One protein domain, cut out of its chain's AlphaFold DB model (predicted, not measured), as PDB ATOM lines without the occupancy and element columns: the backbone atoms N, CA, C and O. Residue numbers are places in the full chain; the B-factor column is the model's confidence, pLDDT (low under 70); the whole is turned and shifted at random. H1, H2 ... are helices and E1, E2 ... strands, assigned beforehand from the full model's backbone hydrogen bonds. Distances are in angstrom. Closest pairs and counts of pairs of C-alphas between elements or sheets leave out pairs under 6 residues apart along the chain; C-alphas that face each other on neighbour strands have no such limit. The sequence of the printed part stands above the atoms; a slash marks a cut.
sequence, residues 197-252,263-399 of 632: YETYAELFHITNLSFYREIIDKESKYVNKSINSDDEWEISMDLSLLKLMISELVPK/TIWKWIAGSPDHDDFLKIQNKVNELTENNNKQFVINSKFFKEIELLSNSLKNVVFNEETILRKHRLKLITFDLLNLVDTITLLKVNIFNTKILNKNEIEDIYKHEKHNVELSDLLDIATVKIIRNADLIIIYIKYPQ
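What this domain is: This is residues 197 to 252 and 263 to 399 of the 632 residues of the protein "uncharacterized protein LOC117185553" of Drosophila pseudoobscura pseudoobscura (UniProt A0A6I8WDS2). A twisted sheet of four strands sits at one end of an elongated body, and a bundle of the long helices H1, H2 and H6 extends away from it, with H5 beside H6. The far end of H6 reaches back over one face of the sheet, H3 covers the other face, and H7 runs along E1. The printed part has 193 residues, with eight named helices and four named strands, in the order E1 H1 H2 E2 H3 H4 H5 H6 H7 H8 E3 E4 along the chain; the class is mixed, helices and strands, with 112 residues in the helices and 34 in the strands. The sheet's order is E1 - E4 - E3 - E2, antiparallel throughout. The whole is compact, with a radius of gyration of the C-alphas of 18.8 A, and spans 61 by 38 by 34 A.

Where its parts are: Find C-alpha 197 at (256.063, 154.088, 175.568); from there E1 runs 32.9 A to residue 208. Next come H1, residues 209 to 222, 20.7 A, and H2, 230 to 249, 28.9 A. Beyond the cut look for E2, 265 to 269, H3, 274 to 289, 22.9 A, H4, 293 to 297, and H5, 300 to 311. H6, 317 to 345, starts at C-alpha (203.465, 134.082, 169.945) and runs 42.9 A. H7, 357 to 366, H8, 373 to 378, and E3, 381 to 387, follow; E4, 390 to 399, 27.5 A, ends at C-alpha (250.595, 154.395, 174.539).

How they stand to each other: In the sheet, look at N 203 and O 395, 2.8 A, for E1 and E4; N 383 and O 394, 2.8 A, for the hairpin E3 and E4; and N 266 and O 386, 2.9 A, for E3 and E2. There are three layers, helices on both faces of the sheet: H3, at a height of 9.8 A, and H6, at 14.2 A, lie on opposite faces. H7 runs along E1, at 14 degrees on the local plane. H4, only just on the sheet with 5 pairs of C-alphas within 10 A, and H8 only graze it. In the bundle H1, H2 and H6, H2 touches H6, closest at the C-alphas of Ile 235 and Lys 325, 6.3 A, the same way at a shallow tilt of 27 degrees. The hairpin H1 and H2 is closest at the C-alphas of Ile 216 and Leu 239, 6.6 A. The hairpin H5 and H6 is closest at the C-alphas of Ile 305 and Arg 327, 6.9 A. Every O i to N i+4 pair is within hydrogen-bond range in H2, H3, H4, H5 and H8, against 9 of 10 in H1, 23 of 25 in H6 and 5 of 6 in H7.

The domain as a whole: The C-alphas of Glu 198 and Ser 226, the two farthest apart, are 63.3 A from each other. Residues 253 to 262 are not printed, and C-alphas 252 and 263 are 14.5 A apart across the cut. The link from H6 to H7 is long. Mean pLDDT of the printed part is 74.1; residues 287 to 322 are among those under 70.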
ATOM      1  N   TYR A 197     257.116 153.144 175.210       90.75
ATOM      2  CA  TYR A 197     256.063 154.088 175.568       90.75
ATOM      3  C   TYR A 197     256.592 155.195 176.487       90.75
ATOM      4  O   TYR A 197     257.604 155.037 177.170       90.75
ATOM      5  N   GLU A 198     255.901 156.332 176.501       86.75
ATOM      6  CA  GLU A 198     256.244 157.498 177.336       86.75
ATOM      7  C   GLU A 198     255.053 157.973 178.168       86.75
ATOM      8  O   GLU A 198     255.220 158.397 179.313       86.75
ATOM      9  N   THR A 199     253.856 157.872 177.598       88.12
ATOM     10  CA  THR A 199     252.597 158.292 178.203       88.12
ATOM     11  C   THR A 199     251.675 157.098 178.394       88.12
ATOM     12  O   THR A 199     251.851 156.037 177.792       88.12
ATOM     13  N   TYR A 200     250.685 157.281 179.260       88.81
ATOM     14  CA  TYR A 200     249.604 156.328 179.455       88.81
ATOM     15  C   TYR A 200     248.303 156.964 178.984       88.81
ATOM     16  O   TYR A 200     248.072 158.150 179.230       88.81
ATOM     17  N   ALA A 201     247.466 156.161 178.346       89.50
ATOM     18  CA  ALA A 201     246.072 156.475 178.114       89.50
ATOM     19  C   ALA A 201     245.203 155.802 179.177       89.50
ATOM     20  O   ALA A 201     245.624 154.884 179.890       89.50
ATOM     21  N   GLU A 202     243.984 156.306 179.294       88.00
ATOM     22  CA  GLU A 202     243.030 155.894 180.310       88.00
ATOM     23  C   GLU A 202     241.713 155.528 179.647       88.00
ATOM     24  O   GLU A 202     241.225 156.235 178.767       88.00
ATOM     25  N   LEU A 203     241.138 154.424 180.099       87.81
ATOM     26  CA  LEU A 203     239.872 153.902 179.625       87.81
ATOM     27  C   LEU A 203     239.013 153.507 180.826       87.81
ATOM     28  O   LEU A 203     239.503 152.944 181.807       87.81
ATOM     29  N   PHE A 204     237.721 153.807 180.738       85.75
ATOM     30  CA  PHE A 204     236.744 153.501 181.775       85.75
ATOM     31  C   PHE A 204     235.653 152.632 181.172       85.75
ATOM     32  O   PHE A 204     234.879 153.110 180.347       85.75
ATOM     33  N   HIS A 205     235.569 151.384 181.619       85.81
ATOM     34  CA  HIS A 205     234.425 150.531 181.335       85.81
ATOM     35  C   HIS A 205     233.494 150.556 182.546       85.81
ATOM     36  O   HIS A 205     233.916 150.241 183.660       85.81
ATOM     37  N   ILE A 206     232.241 150.970 182.357       81.06
ATOM     38  CA  ILE A 206     231.292 151.153 183.461       81.06
ATOM     39  C   ILE A 206     230.040 150.317 183.227       81.06
ATOM     40  O   ILE A 206     229.415 150.384 182.173       81.06
ATOM     41  N   THR A 207     229.643 149.569 184.250       81.69
ATOM     42  CA  THR A 207     228.486 148.677 184.234       81.69
ATOM     43  C   THR A 207     227.532 149.045 185.365       81.69
ATOM     44  O   THR A 207     227.945 149.150 186.519       81.69
ATOM     45  N   ASN A 208     226.242 149.220 185.061       82.50
ATOM     46  CA  ASN A 208     225.201 149.480 186.059       82.50
ATOM     47  C   ASN A 208     224.331 148.236 186.264       82.50
ATOM     48  O   ASN A 208     223.502 147.893 185.422       82.50
ATOM     49  N   LEU A 209     224.497 147.581 187.410       82.69
ATOM     50  CA  LEU A 209     223.778 146.362 187.771       82.69
ATOM     51  C   LEU A 209     222.278 146.588 188.002       82.69
ATOM     52  O   LEU A 209     221.504 145.647 187.816       82.69
ATOM     53  N   SER A 210     221.841 147.800 188.371       81.38
ATOM     54  CA  SER A 210     220.412 148.098 188.570       81.38
ATOM     55  C   SER A 210     219.621 147.893 187.279       81.38
ATOM     56  O   SER A 210     218.499 147.398 187.315       81.38
ATOM     57  N   PHE A 211     220.230 148.216 186.138       77.25
ATOM     58  CA  PHE A 211     219.601 148.080 184.830       77.25
ATOM     59  C   PHE A 211     219.362 146.606 184.460       77.25
ATOM     60  O   PHE A 211     218.266 146.223 184.052       77.25
ATOM     61  N   TYR A 212     220.363 145.745 184.670       80.94
ATOM     62  CA  TYR A 212     220.204 144.301 184.472       80.94
ATOM     63  C   TYR A 212     219.145 143.720 185.416       80.94
ATOM     64  O   TYR A 212     218.315 142.920 184.988       80.94
ATOM     65  N   ARG A 213     219.134 144.165 186.680       81.88
ATOM     66  CA  ARG A 213     218.135 143.754 187.675       81.88
ATOM     67  C   ARG A 213     216.717 144.122 187.233       81.88
ATOM     68  O   ARG A 213     215.839 143.274 187.312       81.88
ATOM     69  N   GLU A 214     216.509 145.326 186.701       81.62
ATOM     70  CA  GLU A 214     215.206 145.764 186.188       81.62
ATOM     71  C   GLU A 214     214.699 144.865 185.052       81.62
ATOM     72  O   GLU A 214     213.543 144.434 185.074       81.62
ATOM     73  N   ILE A 215     215.565 144.525 184.087       76.94
ATOM     74  CA  ILE A 215     215.198 143.622 182.989       76.94
ATOM     75  C   ILE A 215     214.869 142.226 183.518       76.94
ATOM     76  O   ILE A 215     213.825 141.676 183.177       76.94
ATOM     77  N   ILE A 216     215.724 141.659 184.371       80.88
ATOM     78  CA  ILE A 216     215.527 140.322 184.946       80.88
ATOM     79  C   ILE A 216     214.236 140.264 185.768       80.88
ATOM     80  O   ILE A 216     213.473 139.302 185.664       80.88
ATOM     81  N   ASP A 217     213.955 141.295 186.565       82.69
ATOM     82  CA  ASP A 217     212.740 141.370 187.371       82.69
ATOM     83  C   ASP A 217     211.500 141.475 186.485       82.69
ATOM     84  O   ASP A 217     210.515 140.775 186.735       82.69
ATOM     85  N   LYS A 218     211.558 142.283 185.419       81.50
ATOM     86  CA  LYS A 218     210.494 142.377 184.418       81.50
ATOM     87  C   LYS A 218     210.244 141.028 183.744       81.50
ATOM     88  O   LYS A 218     209.110 140.565 183.764       81.50
ATOM     89  N   GLU A 219     211.279 140.376 183.222       77.12
ATOM     90  CA  GLU A 219     211.177 139.071 182.551       77.12
ATOM     91  C   GLU A 219     210.672 137.969 183.493       77.12
ATOM     92  O   GLU A 219     209.884 137.115 183.086       77.12
ATOM     93  N   SER A 220     211.039 138.026 184.778       77.38
ATOM     94  CA  SER A 220     210.587 137.052 185.775       77.38
ATOM     95  C   SER A 220     209.101 137.142 186.126       77.38
ATOM     96  O   SER A 220     208.539 136.159 186.604       77.38
ATOM     97  N   LYS A 221     208.441 138.281 185.867       79.38
ATOM     98  CA  LYS A 221     206.988 138.439 186.062       79.38
ATOM     99  C   LYS A 221     206.164 137.746 184.976       79.38
ATOM    100  O   LYS A 221     205.009 137.422 185.229       79.38
ATOM    101  N   TYR A 222     206.742 137.533 183.794       70.31
ATOM    102  CA  TYR A 222     206.068 136.890 182.662       70.31
ATOM    103  C   TYR A 222     206.196 135.362 182.671       70.31
ATOM    104  O   TYR A 222     205.477 134.698 181.932       70.31
ATOM    105  N   VAL A 223     207.073 134.793 183.510       66.25
ATOM    106  CA  VAL A 223     207.192 133.337 183.672       66.25
ATOM    107  C   VAL A 223     205.968 132.812 184.412       66.25
ATOM    108  O   VAL A 223     205.804 133.013 185.620       66.25
ATOM    109  N   ASN A 224     205.089 132.135 183.681       60.56
ATOM    110  CA  ASN A 224     203.859 131.593 184.232       60.56
ATOM    111  C   ASN A 224     204.143 130.192 184.796       60.56
ATOM    112  O   ASN A 224     204.244 129.224 184.048       60.56
ATOM    113  N   LYS A 225     204.249 130.063 186.128       53.75
ATOM    114  CA  LYS A 225     204.553 128.788 186.825       53.75
ATOM    115  C   LYS A 225     203.579 127.633 186.522       53.75
ATOM    116  O   LYS A 225     203.822 126.518 186.967       53.75
ATOM    117  N   SER A 226     202.469 127.895 185.826       48.28
ATOM    118  CA  SER A 226     201.445 126.909 185.472       48.28
ATOM    119  C   SER A 226     201.579 126.322 184.060       48.28
ATOM    120  O   SER A 226     200.779 125.457 183.713       48.28
ATOM    121  N   ILE A 227     202.519 126.790 183.229       52.16
ATOM    122  CA  ILE A 227     202.689 126.316 181.845       52.16
ATOM    123  C   ILE A 227     203.940 125.429 181.777       52.16
ATOM    124  O   ILE A 227     205.062 125.923 181.797       52.16
ATOM    125  N   ASN A 228     203.737 124.110 181.704       52.59
ATOM    126  CA  ASN A 228     204.788 123.121 181.441       52.59
ATOM    127  C   ASN A 228     205.141 123.116 179.941       52.59
ATOM    128  O   ASN A 228     204.716 122.221 179.211       52.59
ATOM    129  N   SER A 229     205.880 124.119 179.470       63.62
ATOM    130  CA  SER A 229     206.653 123.997 178.229       63.62
ATOM    131  C   SER A 229     208.142 123.980 178.567       63.62
ATOM    132  O   SER A 229     208.586 124.720 179.449       63.62
ATOM    133  N   ASP A 230     208.914 123.146 177.866       64.88
ATOM    134  CA  ASP A 230     210.375 123.050 178.036       64.88
ATOM    135  C   ASP A 230     211.044 124.432 177.893       64.88
ATOM    136  O   ASP A 230     211.997 124.763 178.599       64.88
ATOM    137  N   ASP A 231     210.467 125.299 177.053       67.19
ATOM    138  CA  ASP A 231     210.952 126.654 176.830       67.19
ATOM    139  C   ASP A 231     210.820 127.592 178.041       67.19
ATOM    140  O   ASP A 231     211.730 128.383 178.297       67.19
ATOM    141  N   GLU A 232     209.718 127.519 178.792       70.25
ATOM    142  CA  GLU A 232     209.505 128.341 179.994       70.25
ATOM    143  C   GLU A 232     210.349 127.842 181.177       70.25
ATOM    144  O   GLU A 232     210.803 128.642 182.003       70.25
ATOM    145  N   TRP A 233     210.628 126.535 181.238       70.25
ATOM    146  CA  TRP A 233     211.552 125.971 182.224       70.25
ATOM    147  C   TRP A 233     212.991 126.457 181.999       70.25
ATOM    148  O   TRP A 233     213.623 126.928 182.947       70.25
ATOM    149  N   GLU A 234     213.483 126.433 180.753       68.12
ATOM    150  CA  GLU A 234     214.801 126.983 180.400       68.12
ATOM    151  C   GLU A 234     214.911 128.471 180.764       68.12
ATOM    152  O   GLU A 234     215.863 128.880 181.426       68.12
ATOM    153  N   ILE A 235     213.899 129.279 180.420       74.38
ATOM    154  CA  ILE A 235     213.845 130.705 180.781       74.38
ATOM    155  C   ILE A 235     213.896 130.890 182.306       74.38
ATOM    156  O   ILE A 235     214.596 131.771 182.809       74.38
ATOM    157  N   SER A 236     213.172 130.063 183.064       75.12
ATOM    158  CA  SER A 236     213.190 130.100 184.530       75.12
ATOM    159  C   SER A 236     214.569 129.749 185.105       75.12
ATOM    160  O   SER A 236     214.984 130.335 186.114       75.12
ATOM    161  N   MET A 237     215.282 128.805 184.488       74.38
ATOM    162  CA  MET A 237     216.637 128.420 184.882       74.38
ATOM    163  C   MET A 237     217.637 129.546 184.592       74.38
ATOM    164  O   MET A 237     218.358 129.960 185.501       74.38
ATOM    165  N   ASP A 238     217.598 130.118 183.385       76.81
ATOM    166  CA  ASP A 238     218.426 131.262 182.983       76.81
ATOM    167  C   ASP A 238     218.211 132.454 183.925       76.81
ATOM    168  O   ASP A 238     219.162 133.029 184.453       76.81
ATOM    169  N   LEU A 239     216.957 132.795 184.234       80.50
ATOM    170  CA  LEU A 239     216.633 133.866 185.183       80.50
ATOM    171  C   LEU A 239     217.152 133.583 186.598       80.50
ATOM    172  O   LEU A 239     217.541 134.513 187.308       80.50
ATOM    173  N   SER A 240     217.155 132.320 187.025       78.06
ATOM    174  CA  SER A 240     217.686 131.922 188.333       78.06
ATOM    175  C   SER A 240     219.208 132.057 188.379       78.06
ATOM    176  O   SER A 240     219.737 132.612 189.345       78.06
ATOM    177  N   LEU A 241     219.899 131.628 187.318       78.75
ATOM    178  CA  LEU A 241     221.340 131.809 187.148       78.75
ATOM    179  C   LEU A 241     221.710 133.297 187.149       78.75
ATOM    180  O   LEU A 241     222.562 133.721 187.923       78.75
ATOM    181  N   LEU A 242     221.005 134.109 186.363       81.56
ATOM    182  CA  LEU A 242     221.211 135.555 186.281       81.56
ATOM    183  C   LEU A 242     221.035 136.252 187.637       81.56
ATOM    184  O   LEU A 242     221.854 137.091 188.023       81.56
ATOM    185  N   LYS A 243     220.000 135.882 188.403       82.25
ATOM    186  CA  LYS A 243     219.798 136.385 189.772       82.25
ATOM    187  C   LYS A 243     220.945 135.985 190.696       82.25
ATOM    188  O   LYS A 243     221.375 136.806 191.508       82.25
ATOM    189  N   LEU A 244     221.451 134.758 190.571       77.88
ATOM    190  CA  LEU A 244     222.589 134.279 191.351       77.88
ATOM    191  C   LEU A 244     223.856 135.070 191.012       77.88
ATOM    192  O   LEU A 244     224.466 135.612 191.929       77.88
ATOM    193  N   MET A 245     224.178 135.240 189.729       77.81
ATOM    194  CA  MET A 245     225.340 136.006 189.264       77.81
ATOM    195  C   MET A 245     225.300 137.466 189.728       77.81
ATOM    196  O   MET A 245     226.275 137.969 190.284       77.81
ATOM    197  N   ILE A 246     224.155 138.147 189.595       80.44
ATOM    198  CA  ILE A 246     223.995 139.503 190.146       80.44
ATOM    199  C   ILE A 246     224.194 139.487 191.663       80.44
ATOM    200  O   ILE A 246     224.830 140.385 192.203       80.44
ATOM    201  N   SER A 247     223.696 138.467 192.367       75.88
ATOM    202  CA  SER A 247     223.892 138.341 193.816       75.88
ATOM    203  C   SER A 247     225.331 138.021 194.236       75.88
ATOM    204  O   SER A 247     225.650 138.171 195.412       75.88
ATOM    205  N   GLU A 248     226.182 137.554 193.322       73.19
ATOM    206  CA  GLU A 248     227.622 137.385 193.550       73.19
ATOM    207  C   GLU A 248     228.382 138.687 193.286       73.19
ATOM    208  O   GLU A 248     229.303 139.035 194.027       73.19
ATOM    209  N   LEU A 249     227.946 139.447 192.280       75.94
ATOM    210  CA  LEU A 249     228.455 140.784 191.968       75.94
ATOM    211  C   LEU A 249     228.023 141.835 193.014       75.94
ATOM    212  O   LEU A 249     228.687 142.861 193.188       75.94
ATOM    213  N   VAL A 250     226.935 141.573 193.748       68.44
ATOM    214  CA  VAL A 250     226.397 142.405 194.835       68.44
ATOM    215  C   VAL A 250     226.721 141.756 196.191       68.44
ATOM    216  O   VAL A 250     226.288 140.643 196.463       68.44
ATOM    217  N   PRO A 251     227.444 142.413 197.113       56.94
ATOM    218  CA  PRO A 251     227.894 141.763 198.341       56.94
ATOM    219  C   PRO A 251     226.741 141.378 199.281       56.94
ATOM    220  O   PRO A 251     225.897 142.199 199.635       56.94
ATOM    221  N   LYS A 252     226.792 140.153 199.815       54.47
ATOM    222  CA  LYS A 252     225.966 139.698 200.944       54.47
ATOM    223  C   LYS A 252     226.676 139.982 202.280       54.47
ATOM    224  O   LYS A 252     227.315 139.076 202.804       54.47
ATOM    225  N   THR A 263     232.922 153.661 202.418       55.31
ATOM    226  CA  THR A 263     231.637 152.977 202.676       55.31
ATOM    227  C   THR A 263     230.899 152.661 201.370       55.31
ATOM    228  O   THR A 263     230.328 151.580 201.214       55.31
ATOM    229  N   ILE A 264     230.959 153.596 200.416       55.12
ATOM    230  CA  ILE A 264     230.306 153.511 199.103       55.12
ATOM    231  C   ILE A 264     231.273 152.953 198.052       55.12
ATOM    232  O   ILE A 264     230.927 152.016 197.333       55.12
ATOM    233  N   TRP A 265     232.495 153.490 198.014       64.75
ATOM    234  CA  TRP A 265     233.547 153.109 197.080       64.75
ATOM    235  C   TRP A 265     234.380 151.955 197.644       64.75
ATOM    236  O   TRP A 265     235.149 152.137 198.585       64.75
ATOM    237  N   LYS A 266     234.220 150.757 197.073       69.38
ATOM    238  CA  LYS A 266     235.004 149.567 197.435       69.38
ATOM    239  C   LYS A 266     235.843 149.106 196.258       69.38
ATOM    240  O   LYS A 266     235.317 148.894 195.167       69.38
ATOM    241  N   TRP A 267     237.124 148.886 196.508       70.12
ATOM    242  CA  TRP A 267     238.046 148.351 195.515       70.12
ATOM    243  C   TRP A 267     237.977 146.834 195.548       70.12
ATOM    244  O   TRP A 267     238.192 146.212 196.588       70.12
ATOM    245  N   ILE A 268     237.575 146.249 194.423       67.06
ATOM    246  CA  ILE A 268     237.422 144.798 194.274       67.06
ATOM    247  C   ILE A 268     238.747 144.179 193.819       67.06
ATOM    248  O   ILE A 268     239.053 143.043 194.179       67.06
ATOM    249  N   ALA A 269     239.546 144.946 193.072       63.31
ATOM    250  CA  ALA A 269     240.898 144.594 192.669       63.31
ATOM    251  C   ALA A 269     241.781 145.855 192.671       63.31
ATOM    252  O   ALA A 269     241.455 146.839 192.001       63.31
ATOM    253  N   GLY A 270     242.886 145.807 193.424       63.59
ATOM    254  CA  GLY A 270     243.851 146.905 193.577       63.59
ATOM    255  C   GLY A 270     243.505 147.914 194.681       63.59
ATOM    256  O   GLY A 270     242.419 147.884 195.252       63.59
ATOM    257  N   SER A 271     244.444 148.812 194.989       66.00
ATOM    258  CA  SER A 271     244.241 149.961 195.883       66.00
ATOM    259  C   SER A 271     244.309 151.275 195.091       66.00
ATOM    260  O   SER A 271     245.138 151.403 194.178       66.00
ATOM    261  N   PRO A 272     243.467 152.270 195.405       64.88
ATOM    262  CA  PRO A 272     243.542 153.568 194.753       64.88
ATOM    263  C   PRO A 272     244.663 154.430 195.294       64.88
ATOM    264  O   PRO A 272     245.059 154.307 196.451       64.88
ATOM    265  N   ASP A 273     245.074 155.375 194.462       73.12
ATOM    266  CA  ASP A 273     245.634 156.635 194.924       73.12
ATOM    267  C   ASP A 273     244.562 157.741 194.837       73.12
ATOM    268  O   ASP A 273     243.424 157.524 194.407       73.12
ATOM    269  N   HIS A 274     244.904 158.931 195.323       76.56
ATOM    270  CA  HIS A 274     243.988 160.069 195.352       76.56
ATOM    271  C   HIS A 274     243.610 160.566 193.945       76.56
ATOM    272  O   HIS A 274     242.457 160.926 193.704       76.56
ATOM    273  N   ASP A 275     244.562 160.551 193.013       79.25
ATOM    274  CA  ASP A 275     244.377 161.079 191.663       79.25
ATOM    275  C   ASP A 275     243.418 160.208 190.847       79.25
ATOM    276  O   ASP A 275     242.542 160.728 190.148       79.25
ATOM    277  N   ASP A 276     243.525 158.884 190.977       80.38
ATOM    278  CA  ASP A 276     242.604 157.942 190.347       80.38
ATOM    279  C   ASP A 276     241.172 158.155 190.846       80.38
ATOM    280  O   ASP A 276     240.228 158.154 190.053       80.38
ATOM    281  N   PHE A 277     240.994 158.398 192.149       78.81
ATOM    282  CA  PHE A 277     239.677 158.668 192.727       78.81
ATOM    283  C   PHE A 277     239.020 159.911 192.108       78.81
ATOM    284  O   PHE A 277     237.859 159.851 191.695       78.81
ATOM    285  N   LEU A 278     239.766 161.014 191.990       82.31
ATOM    286  CA  LEU A 278     239.266 162.253 191.388       82.31
ATOM    287  C   LEU A 278     238.871 162.057 189.919       82.31
ATOM    288  O   LEU A 278     237.814 162.522 189.491       82.31
ATOM    289  N   LYS A 279     239.689 161.335 189.147       83.25
ATOM    290  CA  LYS A 279     239.400 161.030 187.737       83.25
ATOM    291  C   LYS A 279     238.125 160.215 187.580       83.25
ATOM    292  O   LYS A 279     237.286 160.547 186.743       83.25
ATOM    293  N   ILE A 280     237.956 159.185 188.406       80.19
ATOM    294  CA  ILE A 280     236.753 158.349 188.403       80.19
ATOM    295  C   ILE A 280     235.524 159.191 188.739       80.19
ATOM    296  O   ILE A 280     234.516 159.104 188.039       80.19
ATOM    297  N   GLN A 281     235.601 160.025 189.777       81.81
ATOM    298  CA  GLN A 281     234.491 160.884 190.175       81.81
ATOM    299  C   GLN A 281     234.090 161.845 189.048       81.81
ATOM    300  O   GLN A 281     232.909 161.946 188.722       81.81
ATOM    301  N   ASN A 282     235.067 162.484 188.401       82.69
ATOM    302  CA  ASN A 282     234.817 163.363 187.260       82.69
ATOM    303  C   ASN A 282     234.178 162.609 186.088       82.69
ATOM    304  O   ASN A 282     233.211 163.102 185.509       82.69
ATOM    305  N   LYS A 283     234.660 161.399 185.772       81.44
ATOM    306  CA  LYS A 283     234.102 160.598 184.676       81.44
ATOM    307  C   LYS A 283     232.664 160.163 184.947       81.44
ATOM    308  O   LYS A 283     231.831 160.196 184.045       81.44
ATOM    309  N   VAL A 284     232.355 159.783 186.186       78.25
ATOM    310  CA  VAL A 284     230.983 159.461 186.597       78.25
ATOM    311  C   VAL A 284     230.082 160.693 186.472       78.25
ATOM    312  O   VAL A 284     229.000 160.577 185.902       78.25
ATOM    313  N   ASN A 285     230.542 161.866 186.920       78.50
ATOM    314  CA  ASN A 285     229.778 163.113 186.822       78.50
ATOM    315  C   ASN A 285     229.477 163.498 185.362       78.50
ATOM    316  O   ASN A 285     228.324 163.770 185.027       78.50
ATOM    317  N   GLU A 286     230.477 163.433 184.477       74.94
ATOM    318  CA  GLU A 286     230.323 163.688 183.034       74.94
ATOM    319  C   GLU A 286     229.239 162.790 182.413       74.94
ATOM    320  O   GLU A 286     228.389 163.241 181.645       74.94
ATOM    321  N   LEU A 287     229.233 161.504 182.775       67.75
ATOM    322  CA  LEU A 287     228.249 160.543 182.275       67.75
ATOM    323  C   LEU A 287     226.843 160.785 182.841       67.75
ATOM    324  O   LEU A 287     225.862 160.525 182.144       67.75
ATOM    325  N   THR A 288     226.731 161.295 184.071       65.50
ATOM    326  CA  THR A 288     225.435 161.677 184.650       65.50
ATOM    327  C   THR A 288     224.867 162.957 184.035       65.50
ATOM    328  O   THR A 288     223.661 163.019 183.787       65.50
ATOM    329  N   GLU A 289     225.709 163.951 183.730       62.69
ATOM    330  CA  GLU A 289     225.297 165.210 183.088       62.69
ATOM    331  C   GLU A 289     224.877 165.003 181.627       62.69
ATOM    332  O   GLU A 289     223.886 165.581 181.179       62.69
ATOM    333  N   ASN A 290     225.543 164.094 180.904       59.22
ATOM    334  CA  ASN A 290     225.219 163.751 179.513       59.22
ATOM    335  C   ASN A 290     223.941 162.904 179.334       59.22
ATOM    336  O   ASN A 290     223.660 162.435 178.231       59.22
ATOM    337  N   ASN A 291     223.114 162.780 180.380       52.66
ATOM    338  CA  ASN A 291     221.830 162.082 180.391       52.66
ATOM    339  C   ASN A 291     221.996 160.563 180.144       52.66
ATOM    340  O   ASN A 291     222.286 160.121 179.034       52.66
ATOM    341  N   ASN A 292     221.734 159.745 181.175       53.06
ATOM    342  CA  ASN A 292     221.905 158.276 181.281       53.06
ATOM    343  C   ASN A 292     221.562 157.393 180.048       53.06
ATOM    344  O   ASN A 292     221.928 156.221 180.015       53.06
ATOM    345  N   LYS A 293     220.887 157.907 179.015       44.94
ATOM    346  CA  LYS A 293     220.695 157.229 177.724       44.94
ATOM    347  C   LYS A 293     222.018 156.847 177.050       44.94
ATOM    348  O   LYS A 293     222.079 155.801 176.415       44.94
ATOM    349  N   GLN A 294     223.090 157.619 177.217       42.69
ATOM    350  CA  GLN A 294     224.394 157.289 176.617       42.69
ATOM    351  C   GLN A 294     225.074 156.079 177.289       42.69
ATOM    352  O   GLN A 294     225.758 155.306 176.618       42.69
ATOM    353  N   PHE A 295     224.782 155.855 178.575       48.78
ATOM    354  CA  PHE A 295     225.174 154.668 179.346       48.78
ATOM    355  C   PHE A 295     224.489 153.386 178.828       48.78
ATOM    356  O   PHE A 295     225.045 152.296 178.902       48.78
ATOM    357  N   VAL A 296     223.285 153.526 178.259       47.34
ATOM    358  CA  VAL A 296     222.438 152.424 177.770       47.34
ATOM    359  C   VAL A 296     222.601 152.186 176.258       47.34
ATOM    360  O   VAL A 296     222.424 151.071 175.792       47.34
ATOM    361  N   ILE A 297     222.984 153.187 175.459       40.62
ATOM    362  CA  ILE A 297     223.016 153.082 173.981       40.62
ATOM    363  C   ILE A 297     224.357 152.552 173.431       40.62
ATOM    364  O   ILE A 297     224.419 152.075 172.292       40.62
ATOM    365  N   ASN A 298     225.440 152.592 174.212       46.94
ATOM    366  CA  ASN A 298     226.770 152.196 173.732       46.94
ATOM    367  C   ASN A 298     227.078 150.695 173.821       46.94
ATOM    368  O   ASN A 298     228.053 150.256 173.210       46.94
ATOM    369  N   SER A 299     226.246 149.884 174.482       56.06
ATOM    370  CA  SER A 299     226.410 148.433 174.374       56.06
ATOM    371  C   SER A 299     225.834 147.944 173.044       56.06
ATOM    372  O   SER A 299     224.654 148.148 172.745       56.06
ATOM    373  N   LYS A 300     226.668 147.274 172.238       55.56
ATOM    374  CA  LYS A 300     226.272 146.580 170.996       55.56
ATOM    375  C   LYS A 300     225.043 145.685 171.223       55.56
ATOM    376  O   LYS A 300     224.161 145.630 170.372       55.56
ATOM    377  N   PHE A 301     224.967 145.103 172.418       59.22
ATOM    378  CA  PHE A 301     223.838 144.367 172.972       59.22
ATOM    379  C   PHE A 301     222.490 145.096 172.840       59.22
ATOM    380  O   PHE A 301     221.530 144.522 172.335       59.22
ATOM    381  N   PHE A 302     222.401 146.370 173.239       59.53
ATOM    382  CA  PHE A 302     221.132 147.107 173.213       59.53
ATOM    383  C   PHE A 302     220.712 147.490 171.807       59.53
ATOM    384  O   PHE A 302     219.529 147.414 171.491       59.53
ATOM    385  N   LYS A 303     221.679 147.816 170.944       61.31
ATOM    386  CA  LYS A 303     221.411 148.029 169.520       61.31
ATOM    387  C   LYS A 303     220.886 146.750 168.872       61.31
ATOM    388  O   LYS A 303     219.905 146.810 168.144       61.31
ATOM    389  N   GLU A 304     221.486 145.596 169.163       62.03
ATOM    390  CA  GLU A 304     221.005 144.304 168.658       62.03
ATOM    391  C   GLU A 304     219.619 143.948 169.213       62.03
ATOM    392  O   GLU A 304     218.744 143.566 168.439       62.03
ATOM    393  N   ILE A 305     219.361 144.148 170.510       62.53
ATOM    394  CA  ILE A 305     218.029 143.947 171.102       62.53
ATOM    395  C   ILE A 305     216.984 144.869 170.480       62.53
ATOM    396  O   ILE A 305     215.870 144.421 170.213       62.53
ATOM    397  N   GLU A 306     217.302 146.145 170.280       62.38
ATOM    398  CA  GLU A 306     216.378 147.133 169.729       62.38
ATOM    399  C   GLU A 306     216.077 146.846 168.255       62.38
ATOM    400  O   GLU A 306     214.913 146.869 167.854       62.38
ATOM    401  N   LEU A 307     217.098 146.499 167.463       63.28
ATOM    402  CA  LEU A 307     216.939 146.078 166.071       63.28
ATOM    403  C   LEU A 307     216.068 144.822 165.975       63.28
ATOM    404  O   LEU A 307     215.071 144.834 165.256       63.28
ATOM    405  N   LEU A 308     216.371 143.786 166.765       60.84
ATOM    406  CA  LEU A 308     215.570 142.560 166.824       60.84
ATOM    407  C   LEU A 308     214.131 142.847 167.272       60.84
ATOM    408  O   LEU A 308     213.180 142.347 166.678       60.84
ATOM    409  N   SER A 309     213.950 143.695 168.287       59.88
ATOM    410  CA  SER A 309     212.625 144.049 168.797       59.88
ATOM    411  C   SER A 309     211.802 144.867 167.803       59.88
ATOM    412  O   SER A 309     210.578 144.774 167.822       59.88
ATOM    413  N   ASN A 310     212.439 145.691 166.969       61.19
ATOM    414  CA  ASN A 310     211.760 146.505 165.963       61.19
ATOM    415  C   ASN A 310     211.414 145.697 164.706       61.19
ATOM    416  O   ASN A 310     210.331 145.891 164.157       61.19
ATOM    417  N   SER A 311     212.274 144.763 164.291       58.72
ATOM    418  CA  SER A 311     212.018 143.867 163.156       58.72
ATOM    419  C   SER A 311     210.869 142.879 163.396       58.72
ATOM    420  O   SER A 311     210.297 142.382 162.431       58.72
ATOM    421  N   LEU A 312     210.503 142.620 164.657       55.50
ATOM    422  CA  LEU A 312     209.534 141.583 165.040       55.50
ATOM    423  C   LEU A 312     208.203 142.119 165.595       55.50
ATOM    424  O   LEU A 312     207.369 141.342 166.047       55.50
ATOM    425  N   LYS A 313     207.949 143.435 165.531       57.28
ATOM    426  CA  LYS A 313     206.733 144.081 166.080       57.28
ATOM    427  C   LYS A 313     205.390 143.565 165.526       57.28
ATOM    428  O   LYS A 313     204.356 143.935 166.072       57.28
ATOM    429  N   ASN A 314     205.390 142.718 164.492       54.88
ATOM    430  CA  ASN A 314     204.192 142.270 163.776       54.88
ATOM    431  C   ASN A 314     204.006 140.731 163.710       54.88
ATOM    432  O   ASN A 314     203.304 140.271 162.810       54.88
ATOM    433  N   VAL A 315     204.620 139.913 164.585       51.50
ATOM    434  CA  VAL A 315     204.649 138.436 164.399       51.50
ATOM    435  C   VAL A 315     204.250 137.621 165.657       51.50
ATOM    436  O   VAL A 315     204.231 138.131 166.770       51.50
ATOM    437  N   VAL A 316     203.832 136.366 165.422       55.66
ATOM    438  CA  VAL A 316     203.119 135.382 166.275       55.66
ATOM    439  C   VAL A 316     203.870 134.930 167.552       55.66
ATOM    440  O   VAL A 316     205.092 134.819 167.567       55.66
ATOM    441  N   PHE A 317     203.098 134.548 168.585       52.25
ATOM    442  CA  PHE A 317     203.465 134.082 169.945       52.25
ATOM    443  C   PHE A 317     204.733 133.201 170.109       52.25
ATOM    444  O   PHE A 317     205.417 133.334 171.119       52.25
ATOM    445  N   ASN A 318     205.085 132.316 169.162       55.53
ATOM    446  CA  ASN A 318     206.274 131.446 169.295       55.53
ATOM    447  C   ASN A 318     207.611 132.193 169.114       55.53
ATOM    448  O   ASN A 318     208.631 131.754 169.644       55.53
ATOM    449  N   GLU A 319     207.633 133.326 168.404       60.00
ATOM    450  CA  GLU A 319     208.856 134.123 168.230       60.00
ATOM    451  C   GLU A 319     209.162 135.006 169.452       60.00
ATOM    452  O   GLU A 319     210.321 135.346 169.698       60.00
ATOM    453  N   GLU A 320     208.156 135.315 170.280       67.94
ATOM    454  CA  GLU A 320     208.327 136.107 171.504       67.94
ATOM    455  C   GLU A 320     209.133 135.345 172.569       67.94
ATOM    456  O   GLU A 320     210.059 135.899 173.166       67.94
ATOM    457  N   THR A 321     208.866 134.047 172.753       69.62
ATOM    458  CA  THR A 321     209.640 133.173 173.653       69.62
ATOM    459  C   THR A 321     211.092 133.030 173.190       69.62
ATOM    460  O   THR A 321     212.017 133.123 174.000       69.62
ATOM    461  N   ILE A 322     211.319 132.889 171.879       69.06
ATOM    462  CA  ILE A 322     212.665 132.848 171.282       69.06
ATOM    463  C   ILE A 322     213.402 134.171 171.528       69.06
ATOM    464  O   ILE A 322     214.577 134.167 171.905       69.06
ATOM    465  N   LEU A 323     212.716 135.306 171.376       70.69
ATOM    466  CA  LEU A 323     213.281 136.626 171.633       70.69
ATOM    467  C   LEU A 323     213.649 136.810 173.111       70.69
ATOM    468  O   LEU A 323     214.731 137.320 173.408       70.69
ATOM    469  N   ARG A 324     212.795 136.359 174.041       74.44
ATOM    470  CA  ARG A 324     213.086 136.358 175.485       74.44
ATOM    471  C   ARG A 324     214.323 135.517 175.795       74.44
ATOM    472  O   ARG A 324     215.252 136.028 176.418       74.44
ATOM    473  N   LYS A 325     214.404 134.288 175.273       73.75
ATOM    474  CA  LYS A 325     215.595 133.428 175.406       73.75
ATOM    475  C   LYS A 325     216.857 134.096 174.865       73.75
ATOM    476  O   LYS A 325     217.887 134.105 175.533       73.75
ATOM    477  N   HIS A 326     216.794 134.691 173.675       73.75
ATOM    478  CA  HIS A 326     217.944 135.371 173.078       73.75
ATOM    479  C   HIS A 326     218.411 136.562 173.928       73.75
ATOM    480  O   HIS A 326     219.606 136.713 174.179       73.75
ATOM    481  N   ARG A 327     217.477 137.381 174.434       74.12
ATOM    482  CA  ARG A 327     217.784 138.484 175.356       74.12
ATOM    483  C   ARG A 327     218.471 137.983 176.626       74.12
ATOM    484  O   ARG A 327     219.503 138.530 176.996       74.12
ATOM    485  N   LEU A 328     217.942 136.937 177.263       76.81
ATOM    486  CA  LEU A 328     218.521 136.369 178.487       76.81
ATOM    487  C   LEU A 328     219.912 135.768 178.253       76.81
ATOM    488  O   LEU A 328     220.805 135.987 179.071       76.81
ATOM    489  N   LYS A 329     220.142 135.094 177.119       76.75
ATOM    490  CA  LYS A 329     221.468 134.571 176.742       76.75
ATOM    491  C   LYS A 329     222.510 135.671 176.598       76.75
ATOM    492  O   LYS A 329     223.625 135.539 177.095       76.75
ATOM    493  N   LEU A 330     222.145 136.766 175.946       73.94
ATOM    494  CA  LEU A 330     223.027 137.912 175.789       73.94
ATOM    495  C   LEU A 330     223.319 138.607 177.139       73.94
ATOM    496  O   LEU A 330     224.469 138.936 177.410       73.94
ATOM    497  N   ILE A 331     222.322 138.749 178.027       77.69
ATOM    498  CA  ILE A 331     222.547 139.247 179.402       77.69
ATOM    499  C   ILE A 331     223.490 138.314 180.170       77.69
ATOM    500  O   ILE A 331     224.379 138.774 180.886       77.69
ATOM    501  N   THR A 332     223.301 137.004 180.013       80.00
ATOM    502  CA  THR A 332     224.143 135.982 180.647       80.00
ATOM    503  C   THR A 332     225.586 136.123 180.185       80.00
ATOM    504  O   THR A 332     226.489 136.130 181.015       80.00
ATOM    505  N   PHE A 333     225.810 136.316 178.883       79.75
ATOM    506  CA  PHE A 333     227.138 136.545 178.319       79.75
ATOM    507  C   PHE A 333     227.820 137.794 178.900       79.75
ATOM    508  O   PHE A 333     228.971 137.711 179.328       79.75
ATOM    509  N   ASP A 334     227.116 138.927 178.978       79.31
ATOM    510  CA  ASP A 334     227.661 140.171 179.540       79.31
ATOM    511  C   ASP A 334     228.045 140.016 181.020       79.31
ATOM    512  O   ASP A 334     229.157 140.370 181.424       79.31
ATOM    513  N   LEU A 335     227.152 139.445 181.838       83.38
ATOM    514  CA  LEU A 335     227.432 139.229 183.259       83.38
ATOM    515  C   LEU A 335     228.540 138.191 183.478       83.38
ATOM    516  O   LEU A 335     229.338 138.365 184.398       83.38
ATOM    517  N   LEU A 336     228.624 137.147 182.644       82.88
ATOM    518  CA  LEU A 336     229.698 136.149 182.715       82.88
ATOM    519  C   LEU A 336     231.040 136.806 182.415       82.88
ATOM    520  O   LEU A 336     231.967 136.661 183.204       82.88
ATOM    521  N   ASN A 337     231.132 137.609 181.350       83.00
ATOM    522  CA  ASN A 337     232.356 138.347 181.042       83.00
ATOM    523  C   ASN A 337     232.764 139.274 182.192       83.00
ATOM    524  O   ASN A 337     233.956 139.396 182.473       83.00
ATOM    525  N   LEU A 338     231.810 139.908 182.881       85.50
ATOM    526  CA  LEU A 338     232.099 140.754 184.040       85.50
ATOM    527  C   LEU A 338     232.654 139.944 185.223       85.50
ATOM    528  O   LEU A 338     233.669 140.331 185.807       85.50
ATOM    529  N   VAL A 339     232.036 138.802 185.547       83.69
ATOM    530  CA  VAL A 339     232.524 137.868 186.579       83.69
ATOM    531  C   VAL A 339     233.915 137.338 186.217       83.69
ATOM    532  O   VAL A 339     234.833 137.400 187.037       83.69
ATOM    533  N   ASP A 340     234.113 136.898 184.976       82.62
ATOM    534  CA  ASP A 340     235.397 136.426 184.457       82.62
ATOM    535  C   ASP A 340     236.469 137.508 184.548       82.62
ATOM    536  O   ASP A 340     237.579 137.250 185.002       82.62
ATOM    537  N   THR A 341     236.138 138.748 184.192       85.38
ATOM    538  CA  THR A 341     237.074 139.875 184.276       85.38
ATOM    539  C   THR A 341     237.502 140.131 185.716       85.38
ATOM    540  O   THR A 341     238.694 140.250 185.995       85.38
ATOM    541  N   ILE A 342     236.552 140.151 186.654       83.19
ATOM    542  CA  ILE A 342     236.844 140.330 188.081       83.19
ATOM    543  C   ILE A 342     237.702 139.179 188.616       83.19
ATOM    544  O   ILE A 342     238.606 139.406 189.420       83.19
ATOM    545  N   THR A 343     237.430 137.939 188.203       80.25
ATOM    546  CA  THR A 343     238.185 136.773 188.677       80.25
ATOM    547  C   THR A 343     239.589 136.709 188.082       80.25
ATOM    548  O   THR A 343     240.536 136.480 188.831       80.25
ATOM    549  N   LEU A 344     239.748 136.957 186.780       78.75
ATOM    550  CA  LEU A 344     241.041 136.977 186.087       78.75
ATOM    551  C   LEU A 344     241.942 138.106 186.600       78.75
ATOM    552  O   LEU A 344     243.141 137.905 186.791       78.75
ATOM    553  N   LEU A 345     241.369 139.258 186.946       79.88
ATOM    554  CA  LEU A 345     242.142 140.367 187.503       79.88
ATOM    555  C   LEU A 345     242.708 140.087 188.899       79.88
ATOM    556  O   LEU A 345     243.722 140.677 189.261       79.88
ATOM    557  N   LYS A 346     242.148 139.136 189.664       76.62
ATOM    558  CA  LYS A 346     242.761 138.687 190.933       76.62
ATOM    559  C   LYS A 346     244.116 138.004 190.736       76.62
ATOM    560  O   LYS A 346     244.881 137.913 191.690       76.62
ATOM    561  N   VAL A 347     244.402 137.530 189.524       74.44
ATOM    562  CA  VAL A 347     245.689 136.939 189.128       74.44
ATOM    563  C   VAL A 347     246.419 137.806 188.092       74.44
ATOM    564  O   VAL A 347     247.268 137.303 187.364       74.44
ATOM    565  N   ASN A 348     246.105 139.110 188.027       73.00
ATOM    566  CA  ASN A 348     246.683 140.084 187.090       73.00
ATOM    567  C   ASN A 348     246.543 139.698 185.606       73.00
ATOM    568  O   ASN A 348     247.430 139.980 184.805       73.00
ATOM    569  N   ILE A 349     245.437 139.054 185.227       77.06
ATOM    570  CA  ILE A 349     245.111 138.771 183.826       77.06
ATOM    571  C   ILE A 349     243.919 139.635 183.423       77.06
ATOM    572  O   ILE A 349     242.888 139.627 184.097       77.06
ATOM    573  N   PHE A 350     244.040 140.365 182.315       83.50
ATOM    574  CA  PHE A 350     242.933 141.158 181.792       83.50
ATOM    575  C   PHE A 350     242.091 140.357 180.794       83.50
ATOM    576  O   PHE A 350     242.609 139.759 179.852       83.50
ATOM    577  N   ASN A 351     240.768 140.362 180.971       84.88
ATOM    578  CA  ASN A 351     239.842 139.764 180.013       84.88
ATOM    579  C   ASN A 351     239.455 140.789 178.942       84.88
ATOM    580  O   ASN A 351     238.597 141.636 179.173       84.88
ATOM    581  N   THR A 352     240.032 140.686 177.744       84.62
ATOM    582  CA  THR A 352     239.754 141.624 176.642       84.62
ATOM    583  C   THR A 352     238.300 141.613 176.166       84.62
ATOM    584  O   THR A 352     237.848 142.600 175.591       84.62
ATOM    585  N   LYS A 353     237.538 140.544 176.446       83.38
ATOM    586  CA  LYS A 353     236.131 140.402 176.031       83.38
ATOM    587  C   LYS A 353     235.181 141.386 176.709       83.38
ATOM    588  O   LYS A 353     234.072 141.563 176.218       83.38
ATOM    589  N   ILE A 354     235.590 142.000 177.820       84.12
ATOM    590  CA  ILE A 354     234.769 143.000 178.512       84.12
ATOM    591  C   ILE A 354     234.655 144.306 177.721       84.12
ATOM    592  O   ILE A 354     233.698 145.053 177.901       84.12
ATOM    593  N   LEU A 355     235.622 144.575 176.839       83.69
ATOM    594  CA  LEU A 355     235.682 145.824 176.098       83.69
ATOM    595  C   LEU A 355     234.669 145.839 174.956       83.69
ATOM    596  O   LEU A 355     234.567 144.898 174.165       83.69
ATOM    597  N   ASN A 356     233.939 146.944 174.838       77.75
ATOM    598  CA  ASN A 356     233.014 147.156 173.734       77.75
ATOM    599  C   ASN A 356     233.728 147.718 172.491       77.75
ATOM    600  O   ASN A 356     234.885 148.134 172.525       77.75
ATOM    601  N   LYS A 357     233.018 147.749 171.357       78.06
ATOM    602  CA  LYS A 357     233.580 148.216 170.082       78.06
ATOM    603  C   LYS A 357     234.125 149.650 170.161       78.06
ATOM    604  O   LYS A 357     235.196 149.893 169.626       78.06
ATOM    605  N   ASN A 358     233.408 150.569 170.808       78.25
ATOM    606  CA  ASN A 358     233.832 151.968 170.898       78.25
ATOM    607  C   ASN A 358     235.087 152.101 171.765       78.25
ATOM    608  O   ASN A 358     235.992 152.832 171.403       78.25
ATOM    609  N   GLU A 359     235.162 151.354 172.867       85.00
ATOM    610  CA  GLU A 359     236.330 151.306 173.751       85.00
ATOM    611  C   GLU A 359     237.559 150.750 173.018       85.00
ATOM    612  O   GLU A 359     238.647 151.307 173.119       85.00
ATOM    613  N   ILE A 360     237.383 149.690 172.221       86.00
ATOM    614  CA  ILE A 360     238.446 149.136 171.373       86.00
ATOM    615  C   ILE A 360     238.869 150.153 170.303       86.00
ATOM    616  O   ILE A 360     240.060 150.354 170.075       86.00
ATOM    617  N   GLU A 361     237.909 150.817 169.654       85.25
ATOM    618  CA  GLU A 361     238.195 151.886 168.693       85.25
ATOM    619  C   GLU A 361     238.920 153.062 169.356       85.25
ATOM    620  O   GLU A 361     239.842 153.604 168.760       85.25
ATOM    621  N   ASP A 362     238.559 153.437 170.582       84.06
ATOM    622  CA  ASP A 362     239.216 154.498 171.346       84.06
ATOM    623  C   ASP A 362     240.660 154.127 171.699       84.06
ATOM    624  O   ASP A 362     241.552 154.963 171.548       84.06
ATOM    625  N   ILE A 363     240.928 152.864 172.054       87.62
ATOM    626  CA  ILE A 363     242.299 152.364 172.208       87.62
ATOM    627  C   ILE A 363     243.070 152.547 170.897       87.62
ATOM    628  O   ILE A 363     244.113 153.205 170.875       87.62
ATOM    629  N   TYR A 364     242.530 152.041 169.789       87.00
ATOM    630  CA  TYR A 364     243.215 152.085 168.497       87.00
ATOM    631  C   TYR A 364     243.294 153.484 167.868       87.00
ATOM    632  O   TYR A 364     244.171 153.714 167.042       87.00
ATOM    633  N   LYS A 365     242.463 154.454 168.275       83.81
ATOM    634  CA  LYS A 365     242.625 155.869 167.882       83.81
ATOM    635  C   LYS A 365     243.948 156.451 168.373       83.81
ATOM    636  O   LYS A 365     244.495 157.353 167.741       83.81
ATOM    637  N   HIS A 366     244.427 155.974 169.517       74.06
ATOM    638  CA  HIS A 366     245.651 156.455 170.141       74.06
ATOM    639  C   HIS A 366     246.888 155.635 169.756       74.06
ATOM    640  O   HIS A 366     248.002 156.150 169.861       74.06
ATOM    641  N   GLU A 367     246.700 154.409 169.265       81.06
ATOM    642  CA  GLU A 367     247.784 153.532 168.829       81.06
ATOM    643  C   GLU A 367     248.173 153.785 167.368       81.06
ATOM    644  O   GLU A 367     247.359 153.725 166.449       81.06
ATOM    645  N   LYS A 368     249.459 154.060 167.141       71.69
ATOM    646  CA  LYS A 368     250.011 154.296 165.794       71.69
ATOM    647  C   LYS A 368     250.578 153.037 165.146       71.69
ATOM    648  O   LYS A 368     250.834 153.033 163.945       71.69
ATOM    649  N   HIS A 369     250.799 151.998 165.944       76.69
ATOM    650  CA  HIS A 369     251.396 150.735 165.526       76.69
ATOM    651  C   HIS A 369     250.371 149.611 165.632       76.69
ATOM    652  O   HIS A 369     249.420 149.693 166.407       76.69
ATOM    653  N   ASN A 370     250.566 148.545 164.856       72.62
ATOM    654  CA  ASN A 370     249.694 147.375 164.903       72.62
ATOM    655  C   ASN A 370     250.032 146.519 166.135       72.62
ATOM    656  O   ASN A 370     250.807 145.569 166.042       72.62
ATOM    657  N   VAL A 371     249.504 146.915 167.293       77.50
ATOM    658  CA  VAL A 371     249.685 146.224 168.575       77.50
ATOM    659  C   VAL A 371     248.485 145.312 168.825       77.50
ATOM    660  O   VAL A 371     247.330 145.720 168.653       77.50
ATOM    661  N   GLU A 372     248.742 144.074 169.246       80.06
ATOM    662  CA  GLU A 372     247.665 143.186 169.682       80.06
ATOM    663  C   GLU A 372     247.051 143.723 170.983       80.06
ATOM    664  O   GLU A 372     247.756 144.046 171.940       80.06
ATOM    665  N   LEU A 373     245.720 143.827 171.018       82.69
ATOM    666  CA  LEU A 373     244.986 144.371 172.162       82.69
ATOM    667  C   LEU A 373     245.275 143.604 173.463       82.69
ATOM    668  O   LEU A 373     245.350 144.203 174.531       82.69
ATOM    669  N   SER A 374     245.435 142.282 173.372       78.69
ATOM    670  CA  SER A 374     245.771 141.397 174.492       78.69
ATOM    671  C   SER A 374     247.106 141.776 175.137       78.69
ATOM    672  O   SER A 374     247.146 142.002 176.344       78.69
ATOM    673  N   ASP A 375     248.164 141.940 174.341       77.38
ATOM    674  CA  ASP A 375     249.494 142.288 174.847       77.38
ATOM    675  C   ASP A 375     249.529 143.685 175.484       77.38
ATOM    676  O   ASP A 375     250.152 143.893 176.527       77.38
ATOM    677  N   LEU A 376     248.834 144.652 174.874       84.06
ATOM    678  CA  LEU A 376     248.730 146.014 175.398       84.06
ATOM    679  C   LEU A 376     248.061 146.046 176.780       84.06
ATOM    680  O   LEU A 376     248.431 146.838 177.650       84.06
ATOM    681  N   LEU A 377     247.063 145.187 176.976       85.44
ATOM    682  CA  LEU A 377     246.288 145.121 178.208       85.44
ATOM    683  C   LEU A 377     246.944 144.241 179.277       85.44
ATOM    684  O   LEU A 377     246.732 144.497 180.459       85.44
ATOM    685  N   ASP A 378     247.793 143.283 178.900       77.69
ATOM    686  CA  ASP A 378     248.593 142.485 179.840       77.69
ATOM    687  C   ASP A 378     249.582 143.353 180.646       77.69
ATOM    688  O   ASP A 378     249.822 143.119 181.832       77.69
ATOM    689  N   ILE A 379     250.125 144.411 180.037       82.06
ATOM    690  CA  ILE A 379     251.022 145.355 180.725       82.06
ATOM    691  C   ILE A 379     250.289 146.519 181.400       82.06
ATOM    692  O   ILE A 379     250.929 147.270 182.153       82.06
ATOM    693  N   ALA A 380     248.988 146.675 181.140       87.69
ATOM    694  CA  ALA A 380     248.170 147.752 181.674       87.69
ATOM    695  C   ALA A 380     247.974 147.619 183.190       87.69
ATOM    696  O   ALA A 380     248.017 146.542 183.780       87.69
ATOM    697  N   THR A 381     247.740 148.755 183.839       87.50
ATOM    698  CA  THR A 381     247.302 148.783 185.232       87.50
ATOM    699  C   THR A 381     245.788 148.842 185.249       87.50
ATOM    700  O   THR A 381     245.202 149.804 184.756       87.50
ATOM    701  N   VAL A 382     245.158 147.822 185.821       87.44
ATOM    702  CA  VAL A 382     243.700 147.715 185.858       87.44
ATOM    703  C   VAL A 382     243.223 147.712 187.297       87.44
ATOM    704  O   VAL A 382     243.720 146.952 188.127       87.44
ATOM    705  N   LYS A 383     242.255 148.576 187.594       85.81
ATOM    706  CA  LYS A 383     241.625 148.687 188.908       85.81
ATOM    707  C   LYS A 383     240.125 148.509 188.757       85.81
ATOM    708  O   LYS A 383     239.513 149.104 187.873       85.81
ATOM    709  N   ILE A 384     239.531 147.706 189.636       83.94
ATOM    710  CA  ILE A 384     238.078 147.525 189.661       83.94
ATOM    711  C   ILE A 384     237.527 148.205 190.893       83.94
ATOM    712  O   ILE A 384     237.871 147.866 192.030       83.94
ATOM    713  N   ILE A 385     236.612 149.122 190.640       81.69
ATOM    714  CA  ILE A 385     235.915 149.886 191.646       81.69
ATOM    715  C   ILE A 385     234.445 149.523 191.624       81.69
ATOM    716  O   ILE A 385     233.843 149.346 190.569       81.69
ATOM    717  N   ARG A 386     233.841 149.464 192.803       78.44
ATOM    718  CA  ARG A 386     232.399 149.352 192.941       78.44
ATOM    719  C   ARG A 386     231.843 150.482 193.785       78.44
ATOM    720  O   ARG A 386     232.380 150.781 194.851       78.44
ATOM    721  N   ASN A 387     230.726 151.030 193.327       77.75
ATOM    722  CA  ASN A 387     229.910 152.016 194.015       77.75
ATOM    723  C   ASN A 387     228.440 151.587 193.921       77.75
ATOM    724  O   ASN A 387     227.834 151.696 192.862       77.75
ATOM    725  N   ALA A 388     227.869 151.090 195.022       78.38
ATOM    726  CA  ALA A 388     226.511 150.535 195.042       78.38
ATOM    727  C   ALA A 388     226.292 149.469 193.940       78.38
ATOM    728  O   ALA A 388     226.902 148.396 194.021       78.38
ATOM    729  N   ASP A 389     225.444 149.765 192.947       78.88
ATOM    730  CA  ASP A 389     225.160 148.923 191.775       78.88
ATOM    731  C   ASP A 389     226.065 149.251 190.562       78.88
ATOM    732  O   ASP A 389     225.991 148.572 189.543       78.88
ATOM    733  N   LEU A 390     226.940 150.257 190.646       80.94
ATOM    734  CA  LEU A 390     227.921 150.579 189.608       80.94
ATOM    735  C   LEU A 390     229.219 149.796 189.818       80.94
ATOM    736  O   LEU A 390     229.813 149.826 190.899       80.94
ATOM    737  N   ILE A 391     229.688 149.148 188.757       83.88
ATOM    738  CA  ILE A 391     231.032 148.583 188.642       83.88
ATOM    739  C   ILE A 391     231.790 149.410 187.610       83.88
ATOM    740  O   ILE A 391     231.296 149.651 186.515       83.88
ATOM    741  N   ILE A 392     232.983 149.864 187.972       85.00
ATOM    742  CA  ILE A 392     233.865 150.668 187.133       85.00
ATOM    743  C   ILE A 392     235.182 149.917 187.015       85.00
ATOM    744  O   ILE A 392     235.835 149.631 188.016       85.00
ATOM    745  N   ILE A 393     235.576 149.604 185.792       87.06
ATOM    746  CA  ILE A 393     236.880 149.051 185.461       87.06
ATOM    747  C   ILE A 393     237.694 150.204 184.882       87.06
ATOM    748  O   ILE A 393     237.432 150.682 183.779       87.06
ATOM    749  N   TYR A 394     238.652 150.677 185.670       88.19
ATOM    750  CA  TYR A 394     239.612 151.694 185.269       88.19
ATOM    751  C   TYR A 394     240.851 151.005 184.703       88.19
ATOM    752  O   TYR A 394     241.493 150.209 185.391       88.19
ATOM    753  N   ILE A 395     241.170 151.297 183.446       89.44
ATOM    754  CA  ILE A 395     242.274 150.692 182.705       89.44
ATOM    755  C   ILE A 395     243.230 151.814 182.319       89.44
ATOM    756  O   ILE A 395     242.881 152.708 181.551       89.44
ATOM    757  N   LYS A 396     244.452 151.745 182.835       90.31
ATOM    758  CA  LYS A 396     245.549 152.641 182.483       90.31
ATOM    759  C   LYS A 396     246.580 151.860 181.684       90.31
ATOM    760  O   LYS A 396     247.318 151.050 182.247       90.31
ATOM    761  N   TYR A 397     246.620 152.090 180.380       90.00
ATOM    762  CA  TYR A 397     247.462 151.342 179.448       90.00
ATOM    763  C   TYR A 397     248.510 152.260 178.804       90.00
ATOM    764  O   TYR A 397     248.258 153.455 178.623       90.00
ATOM    765  N   PRO A 398     249.724 151.759 178.529       89.88
ATOM    766  CA  PRO A 398     250.768 152.564 177.904       89.88
ATOM    767  C   PRO A 398     250.431 152.857 176.442       89.88
ATOM    768  O   PRO A 398     249.929 151.983 175.753       89.88
ATOM    769  N   GLN A 399     250.747 154.057 175.956       89.44
ATOM    770  CA  GLN A 399     250.595 154.395 174.539       89.44
ATOM    771  C   GLN A 399     251.889 154.084 173.795       89.44
ATOM    772  O   GLN A 399     252.936 154.672 174.101       89.44
TER     773      GLN A 399